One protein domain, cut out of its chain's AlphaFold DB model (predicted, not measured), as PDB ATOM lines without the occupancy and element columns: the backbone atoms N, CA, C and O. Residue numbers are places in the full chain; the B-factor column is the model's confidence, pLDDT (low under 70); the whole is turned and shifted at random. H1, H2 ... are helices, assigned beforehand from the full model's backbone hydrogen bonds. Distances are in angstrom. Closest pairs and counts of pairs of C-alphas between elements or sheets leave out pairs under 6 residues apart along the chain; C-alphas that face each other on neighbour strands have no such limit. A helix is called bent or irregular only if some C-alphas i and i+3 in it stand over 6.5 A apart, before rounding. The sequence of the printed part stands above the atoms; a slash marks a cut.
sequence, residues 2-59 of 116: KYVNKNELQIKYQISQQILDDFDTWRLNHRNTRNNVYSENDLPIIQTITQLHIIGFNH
ATOM      1  N   LYS A   2     175.331 182.956 207.881       70.31
ATOM      2  CA  LYS A   2     174.856 184.096 208.669       70.31
ATOM      3  C   LYS A   2     174.324 185.161 207.714       70.31
ATOM      4  O   LYS A   2     174.954 185.465 206.699       70.31
ATOM      5  N   TYR A   3     173.137 185.659 208.025       71.94
ATOM      6  CA  TYR A   3     172.471 186.712 207.272       71.94
ATOM      7  C   TYR A   3     172.792 188.059 207.906       71.94
ATOM      8  O   TYR A   3     172.846 188.166 209.130       71.94
ATOM      9  N   VAL A   4     172.994 189.072 207.073       75.19
ATOM     10  CA  VAL A   4     173.234 190.446 207.505       75.19
ATOM     11  C   VAL A   4     171.961 191.243 207.255       75.19
ATOM     12  O   VAL A   4     171.399 191.222 206.158       75.19
ATOM     13  N   ASN A   5     171.482 191.935 208.285       76.94
ATOM     14  CA  ASN A   5     170.304 192.783 208.166       76.94
ATOM     15  C   ASN A   5     170.649 194.039 207.343       76.94
ATOM     16  O   ASN A   5     171.682 194.667 207.571       76.94
ATOM     17  N   LYS A   6     169.760 194.451 206.430       76.19
ATOM     18  CA  LYS A   6     169.868 195.712 205.677       76.19
ATOM     19  C   LYS A   6     170.119 196.918 206.592       76.19
ATOM     20  O   LYS A   6     170.960 197.756 206.284       76.19
ATOM     21  N   ASN A   7     169.452 196.972 207.746       75.25
ATOM     22  CA  ASN A   7     169.650 198.053 208.714       75.25
ATOM     23  C   ASN A   7     171.058 198.024 209.325       75.25
ATOM     24  O   ASN A   7     171.642 199.074 209.570       75.25
ATOM     25  N   GLU A   8     171.636 196.836 209.528       75.94
ATOM     26  CA  GLU A   8     173.024 196.713 209.980       75.94
ATOM     27  C   GLU A   8     173.993 197.210 208.897       75.94
ATOM     28  O   GLU A   8     174.932 197.932 209.218       75.94
ATOM     29  N   LEU A   9     173.736 196.919 207.615       76.50
ATOM     30  CA  LEU A   9     174.532 197.442 206.493       76.50
ATOM     31  C   LEU A   9     174.547 198.977 206.455       76.50
ATOM     32  O   LEU A   9     175.610 199.587 206.337       76.50
ATOM     33  N   GLN A  10     173.383 199.599 206.617       78.12
ATOM     34  CA  GLN A  10     173.256 201.056 206.581       78.12
ATOM     35  C   GLN A  10     173.855 201.732 207.822       78.12
ATOM     36  O   GLN A  10     174.559 202.728 207.691       78.12
ATOM     37  N   ILE A  11     173.622 201.191 209.022       74.31
ATOM     38  CA  ILE A  11     174.035 201.833 210.282       74.31
ATOM     39  C   ILE A  11     175.511 201.564 210.596       74.31
ATOM     40  O   ILE A  11     176.257 202.481 210.927       74.31
ATOM     41  N   LYS A  12     175.948 200.304 210.506       75.62
ATOM     42  CA  LYS A  12     177.288 199.885 210.946       75.62
ATOM     43  C   LYS A  12     178.361 200.167 209.905       75.62
ATOM     44  O   LYS A  12     179.490 200.477 210.268       75.62
ATOM     45  N   TYR A  13     178.014 200.053 208.625       70.50
ATOM     46  CA  TYR A  13     178.960 200.199 207.518       70.50
ATOM     47  C   TYR A  13     178.694 201.445 206.663       70.50
ATOM     48  O   TYR A  13     179.381 201.638 205.664       70.50
ATOM     49  N   GLN A  14     177.727 202.288 207.056       76.44
ATOM     50  CA  GLN A  14     177.379 203.546 206.377       76.44
ATOM     51  C   GLN A  14     177.079 203.365 204.881       76.44
ATOM     52  O   GLN A  14     177.357 204.233 204.053       76.44
ATOM     53  N   ILE A  15     176.513 202.212 204.518       84.12
ATOM     54  CA  ILE A  15     176.188 201.881 203.132       84.12
ATOM     55  C   ILE A  15     174.914 202.634 202.731       84.12
ATOM     56  O   ILE A  15     173.869 202.475 203.358       84.12
ATOM     57  N   SER A  16     174.990 203.447 201.677       86.62
ATOM     58  CA  SER A  16     173.834 204.173 201.142       86.62
ATOM     59  C   SER A  16     172.852 203.240 200.419       86.62
ATOM     60  O   SER A  16     173.218 202.153 199.970       86.62
ATOM     61  N   GLN A  17     171.595 203.676 200.256       86.81
ATOM     62  CA  GLN A  17     170.600 202.919 199.485       86.81
ATOM     63  C   GLN A  17     171.059 202.689 198.035       86.81
ATOM     64  O   GLN A  17     170.923 201.579 197.539       86.81
ATOM     65  N   GLN A  18     171.702 203.683 197.416       86.75
ATOM     66  CA  GLN A  18     172.252 203.576 196.061       86.75
ATOM     67  C   GLN A  18     173.267 202.430 195.921       86.75
ATOM     68  O   GLN A  18     173.232 201.691 194.945       86.75
ATOM     69  N   ILE A  19     174.149 202.242 196.909       89.81
ATOM     70  CA  ILE A  19     175.121 201.139 196.889       89.81
ATOM     71  C   ILE A  19     174.412 199.781 196.946       89.81
ATOM     72  O   ILE A  19     174.843 198.831 196.291       89.81
ATOM     73  N   LEU A  20     173.332 199.677 197.728       89.06
ATOM     74  CA  LEU A  20     172.531 198.455 197.791       89.06
ATOM     75  C   LEU A  20     171.813 198.194 196.466       89.06
ATOM     76  O   LEU A  20     171.807 197.054 196.019       89.06
ATOM     77  N   ASP A  21     171.279 199.231 195.821       88.06
ATOM     78  CA  ASP A  21     170.598 199.115 194.526       88.06
ATOM     79  C   ASP A  21     171.566 198.662 193.415       88.06
ATOM     80  O   ASP A  21     171.239 197.777 192.617       88.06
ATOM     81  N   ASP A  22     172.790 199.199 193.397       88.00
ATOM     82  CA  ASP A  22     173.839 198.778 192.462       88.00
ATOM     83  C   ASP A  22     174.284 197.336 192.713       88.00
ATOM     84  O   ASP A  22     174.436 196.550 191.773       88.00
ATOM     85  N   PHE A  23     174.447 196.955 193.982       90.19
ATOM     86  CA  PHE A  23     174.741 195.572 194.338       90.19
ATOM     87  C   PHE A  23     173.603 194.628 193.938       90.19
ATOM     88  O   PHE A  23     173.862 193.558 193.390       90.19
ATOM     89  N   ASP A  24     172.352 195.005 194.200       88.81
ATOM     90  CA  ASP A  24     171.182 194.188 193.895       88.81
ATOM     91  C   ASP A  24     171.039 193.997 192.379       88.81
ATOM     92  O   ASP A  24     170.794 192.871 191.939       88.81
ATOM     93  N   THR A  25     171.289 195.047 191.591       86.75
ATOM     94  CA  THR A  25     171.328 195.007 190.117       86.75
ATOM     95  C   THR A  25     172.436 194.083 189.616       86.75
ATOM     96  O   THR A  25     172.178 193.152 188.850       86.75
ATOM     97  N   TRP A  26     173.665 194.258 190.113       88.31
ATOM     98  CA  TRP A  26     174.785 193.386 189.765       88.31
ATOM     99  C   TRP A  26     174.506 191.922 190.137       88.31
ATOM    100  O   TRP A  26     174.755 191.013 189.343       88.31
ATOM    101  N   ARG A  27     173.950 191.676 191.329       88.06
ATOM    102  CA  ARG A  27     173.599 190.337 191.818       88.06
ATOM    103  C   ARG A  27     172.526 189.688 190.946       88.06
ATOM    104  O   ARG A  27     172.625 188.495 190.662       88.06
ATOM    105  N   LEU A  28     171.520 190.451 190.525       86.12
ATOM    106  CA  LEU A  28     170.499 190.009 189.577       86.12
ATOM    107  C   LEU A  28     171.136 189.550 188.261       86.12
ATOM    108  O   LEU A  28     170.864 188.432 187.834       86.12
ATOM    109  N   ASN A  29     172.029 190.356 187.686       83.56
ATOM    110  CA  ASN A  29     172.658 190.077 186.391       83.56
ATOM    111  C   ASN A  29     173.656 188.904 186.439       83.56
ATOM    112  O   ASN A  29     173.751 188.133 185.488       83.56
ATOM    113  N   HIS A  30     174.391 188.739 187.545       79.94
ATOM    114  CA  HIS A  30     175.531 187.807 187.611       79.94
ATOM    115  C   HIS A  30     175.264 186.537 188.409       79.94
ATOM    116  O   HIS A  30     175.940 185.527 188.212       79.94
ATOM    117  N   ARG A  31     174.301 186.571 189.332       83.62
ATOM    118  CA  ARG A  31     173.907 185.403 190.129       83.62
ATOM    119  C   ARG A  31     172.501 184.914 189.801       83.62
ATOM    120  O   ARG A  31     172.132 183.847 190.279       83.62
ATOM    121  N   ASN A  32     171.721 185.651 189.001       78.88
ATOM    122  CA  ASN A  32     170.322 185.339 188.689       78.88
ATOM    123  C   ASN A  32     169.446 185.157 189.947       78.88
ATOM    124  O   ASN A  32     168.469 184.409 189.937       78.88
ATOM    125  N   THR A  33     169.782 185.838 191.052       76.88
ATOM    126  CA  THR A  33     169.071 185.720 192.339       76.88
ATOM    127  C   THR A  33     168.352 187.012 192.719       76.88
ATOM    128  O   THR A  33     168.984 188.065 192.805       76.88
ATOM    129  N   ARG A  34     167.055 186.914 193.049       70.50
ATOM    130  CA  ARG A  34     166.182 188.028 193.483       70.50
ATOM    131  C   ARG A  34     165.866 188.011 194.986       70.50
ATOM    132  O   ARG A  34     164.723 188.215 195.378       70.50
ATOM    133  N   ASN A  35     166.848 187.710 195.833       71.38
ATOM    134  CA  ASN A  35     166.623 187.638 197.281       71.38
ATOM    135  C   ASN A  35     166.986 188.946 197.981       71.38
ATOM    136  O   ASN A  35     168.118 189.391 197.874       71.38
ATOM    137  N   ASN A  36     166.091 189.475 198.817       70.62
ATOM    138  CA  ASN A  36     166.336 190.686 199.620       70.62
ATOM    139  C   ASN A  36     167.187 190.426 200.879       70.62
ATOM    140  O   ASN A  36     167.195 191.226 201.812       70.62
ATOM    141  N   VAL A  37     167.864 189.277 200.932       80.75
ATOM    142  CA  VAL A  37     168.659 188.849 202.081       80.75
ATOM    143  C   VAL A  37     170.131 188.911 201.705       80.75
ATOM    144  O   VAL A  37     170.559 188.264 200.748       80.75
ATOM    145  N   TYR A  38     170.898 189.684 202.470       84.62
ATOM    146  CA  TYR A  38     172.347 189.783 202.331       84.62
ATOM    147  C   TYR A  38     173.022 188.740 203.223       84.62
ATOM    148  O   TYR A  38     172.585 188.471 204.344       84.62
ATOM    149  N   SER A  39     174.093 188.139 202.728       84.62
ATOM    150  CA  SER A  39     174.926 187.181 203.452       84.62
ATOM    151  C   SER A  39     176.285 187.791 203.790       84.62
ATOM    152  O   SER A  39     176.711 188.766 203.175       84.62
ATOM    153  N   GLU A  40     177.017 187.188 204.727       83.94
ATOM    154  CA  GLU A  40     178.406 187.596 205.008       83.94
ATOM    155  C   GLU A  40     179.311 187.539 203.759       83.94
ATOM    156  O   GLU A  40     180.250 188.322 203.647       83.94
ATOM    157  N   ASN A  41     178.995 186.687 202.776       85.31
ATOM    158  CA  ASN A  41     179.730 186.599 201.509       85.31
ATOM    159  C   ASN A  41     179.476 187.792 200.573       85.31
ATOM    160  O   ASN A  41     180.242 188.013 199.635       85.31
ATOM    161  N   ASP A  42     178.396 188.540 200.795       87.62
ATOM    162  CA  ASP A  42     178.064 189.725 200.005       87.62
ATOM    163  C   ASP A  42     178.808 190.960 200.514       87.62
ATOM    164  O   ASP A  42     179.112 191.863 199.736       87.62
ATOM    165  N   LEU A  43     179.172 190.974 201.801       85.81
ATOM    166  CA  LEU A  43     179.776 192.129 202.457       85.81
ATOM    167  C   LEU A  43     181.066 192.620 201.769       85.81
ATOM    168  O   LEU A  43     181.149 193.822 201.519       85.81
ATOM    169  N   PRO A  44     182.033 191.765 201.371       88.12
ATOM    170  CA  PRO A  44     183.231 192.236 200.668       88.12
ATOM    171  C   PRO A  44     182.927 192.881 199.308       88.12
ATOM    172  O   PRO A  44     183.609 193.819 198.892       88.12
ATOM    173  N   ILE A  45     181.896 192.400 198.605       89.75
ATOM    174  CA  ILE A  45     181.482 192.951 197.306       89.75
ATOM    175  C   ILE A  45     180.813 194.305 197.518       89.75
ATOM    176  O   ILE A  45     181.164 195.266 196.842       89.75
ATOM    177  N   ILE A  46     179.914 194.402 198.499       91.06
ATOM    178  CA  ILE A  46     179.244 195.657 198.845       91.06
ATOM    179  C   ILE A  46     180.271 196.708 199.286       91.06
ATOM    180  O   ILE A  46     180.246 197.824 198.778       91.06
ATOM    181  N   GLN A  47     181.241 196.340 200.132       88.31
ATOM    182  CA  GLN A  47     182.350 197.222 200.518       88.31
ATOM    183  C   GLN A  47     183.179 197.671 199.310       88.31
ATOM    184  O   GLN A  47     183.578 198.831 199.229       88.31
ATOM    185  N   THR A  48     183.416 196.777 198.347       91.94
ATOM    186  CA  THR A  48     184.108 197.127 197.100       91.94
ATOM    187  C   THR A  48     183.307 198.154 196.297       91.94
ATOM    188  O   THR A  48     183.871 199.164 195.885       91.94
ATOM    189  N   ILE A  49     181.996 197.951 196.126       92.44
ATOM    190  CA  ILE A  49     181.101 198.905 195.447       92.44
ATOM    191  C   ILE A  49     181.119 200.263 196.159       92.44
ATOM    192  O   ILE A  49     181.227 201.293 195.498       92.44
ATOM    193  N   THR A  50     181.100 200.279 197.497       91.62
ATOM    194  CA  THR A  50     181.238 201.511 198.288       91.62
ATOM    195  C   THR A  50     182.514 202.274 197.933       91.62
ATOM    196  O   THR A  50     182.459 203.474 197.679       91.62
ATOM    197  N   GLN A  51     183.664 201.595 197.876       93.56
ATOM    198  CA  GLN A  51     184.933 202.245 197.530       93.56
ATOM    199  C   GLN A  51     184.939 202.776 196.092       93.56
ATOM    200  O   GLN A  51     185.409 203.885 195.850       93.56
ATOM    201  N   LEU A  52     184.381 202.027 195.138       94.38
ATOM    202  CA  LEU A  52     184.278 202.469 193.744       94.38
ATOM    203  C   LEU A  52     183.424 203.739 193.613       94.38
ATOM    204  O   LEU A  52     183.823 204.664 192.906       94.38
ATOM    205  N   HIS A  53     182.320 203.833 194.358       92.50
ATOM    206  CA  HIS A  53     181.514 205.058 194.446       92.50
ATOM    207  C   HIS A  53     182.286 206.242 195.017       92.50
ATOM    208  O   HIS A  53     182.220 207.332 194.457       92.50
ATOM    209  N   ILE A  54     183.065 206.042 196.085       92.25
ATOM    210  CA  ILE A  54     183.906 207.102 196.672       92.25
ATOM    211  C   ILE A  54     184.935 207.612 195.652       92.25
ATOM    212  O   ILE A  54     185.162 208.815 195.538       92.25
ATOM    213  N   ILE A  55     185.526 206.711 194.863       94.88
ATOM    214  CA  ILE A  55     186.441 207.065 193.763       94.88
ATOM    215  C   ILE A  55     185.683 207.767 192.610       94.88
ATOM    216  O   ILE A  55     186.273 208.438 191.753       94.88
ATOM    217  N   GLY A  56     184.358 207.647 192.596       94.06
ATOM    218  CA  GLY A  56     183.452 208.234 191.623       94.06
ATOM    219  C   GLY A  56     183.361 207.423 190.336       94.06
ATOM    220  O   GLY A  56     183.309 208.013 189.253       94.06
ATOM    221  N   PHE A  57     183.414 206.096 190.439       95.38
ATOM    222  CA  PHE A  57     182.935 205.202 189.387       95.38
ATOM    223  C   PHE A  57     181.418 205.355 189.234       95.38
ATOM    224  O   PHE A  57     180.703 205.535 190.216       95.38
ATOM    225  N   ASN A  58     180.930 205.280 188.000       92.06
ATOM    226  CA  ASN A  58     179.504 205.180 187.713       92.06
ATOM    227  C   ASN A  58     179.038 203.711 187.701       92.06
ATOM    228  O   ASN A  58     179.851 202.789 187.768       92.06
ATOM    229  N   HIS A  59     177.726 203.502 187.576       87.62
ATOM    230  CA  HIS A  59     177.108 202.174 187.573       87.62
ATOM    231  C   HIS A  59     177.729 201.206 186.548       87.62
ATOM    232  O   HIS A  59     178.071 200.076 186.894       87.62
TER     233      HIS A  59
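Overview. This is residues 2 to 59 of the 116 residues of an uncharacterized protein of Lactobacillus nantensis DSM 16982 (UniProt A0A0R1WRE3). Two helices, H2 and H3, cross at a steep angle, with H2 packed on H3 through its early residues 19 to 23, and the short helix H1 sits near the beginning of H2. From the far end of H2 the long link of residues 32 to 42 folds back to the beginning of H3, and a short antiparallel pairing ties its residues 38 and 39 to residues 3 and 4, just before H1; after H3, residues 56 to 59 fold back toward H2. The printed part has 58 residues with three named helices, H1, H2 and H3 in that order along the chain, and no named strand, and its class is all helix. It is compact, with a radius of gyration of the C-alphas of 10.8 A, and its C-alphas span 29 by 27 by 16 A along their three main axes.

Along the chain. The longest helix is H2, 15 residues, from Gln 17 to Arg 31. Its first C-alpha, of residue 17, is at (170.600, 202.919, 199.485), and its last, of residue 31, is at (173.907, 185.403, 190.129); from first to last C-alpha it measures 20.1 A. H3 has 13 residues, Leu 43 to Ile 55, and is 18.5 A long from first to last C-alpha. It begins with C-alpha 43 at (179.776, 192.129, 202.457) and ends with C-alpha 55 at (186.441, 207.065, 193.763). H1 is the shortest helix, 7 residues from Lys 6 to Lys 12, and measures 10.0 A from first to last C-alpha. Its first C-alpha, of residue 6, is at (169.868, 195.712, 205.677). None of the three helices is bent or irregular.

Arrangement. H2 and H3 touch, with 9 pairs of C-alphas within 8 A. Their closest C-alphas are those of Ile 19 and Thr 50, 6.3 A apart. H2 touches H3 with residues 19 to 23 alone. The two helices run opposite ways at a steep tilt of 58 degrees, and their centres are 11.6 A apart. H1 touches no helix, but is near H2. H1 and H2 are close but not clearly touching, with 1 pair of C-alphas within 8 A: those of Gln 10 and Gln 17, 7.8 A apart. They run opposite ways at a steep tilt of 51 degrees, and their centres are 16.1 A apart. H1 and H3 are apart, but only just, with their closest C-alphas 8.5 A from each other. In H1, H2 and H3 every pair of O of residue i and N of residue i+4 is within hydrogen-bond range. Outside the helices, residues 3 to 4 and residues 38 to 39 are paired antiparallel, as strands are, in stretches too short to be named.

Size, cuts and confidence. The two C-alphas farthest apart are those of Lys 2 and Gly 56, at 30.8 A. The first and last printed C-alphas, of Lys 2 at (174.856, 184.096, 208.669) and His 59 at (177.108, 202.174, 187.573), are 27.9 A apart. The printed part begins at residue 2 and ends at residue 59 of a full chain of 116 residues, and it has no cut. The link from H1 to H2, 4 residues, is tight. The link from H2 to H3, 11 residues, is long. The mean pLDDT of the printed part is 84.1, and no printed residue is under 70. The mean is 91 in H3, 87 in H2 and 76 in H1.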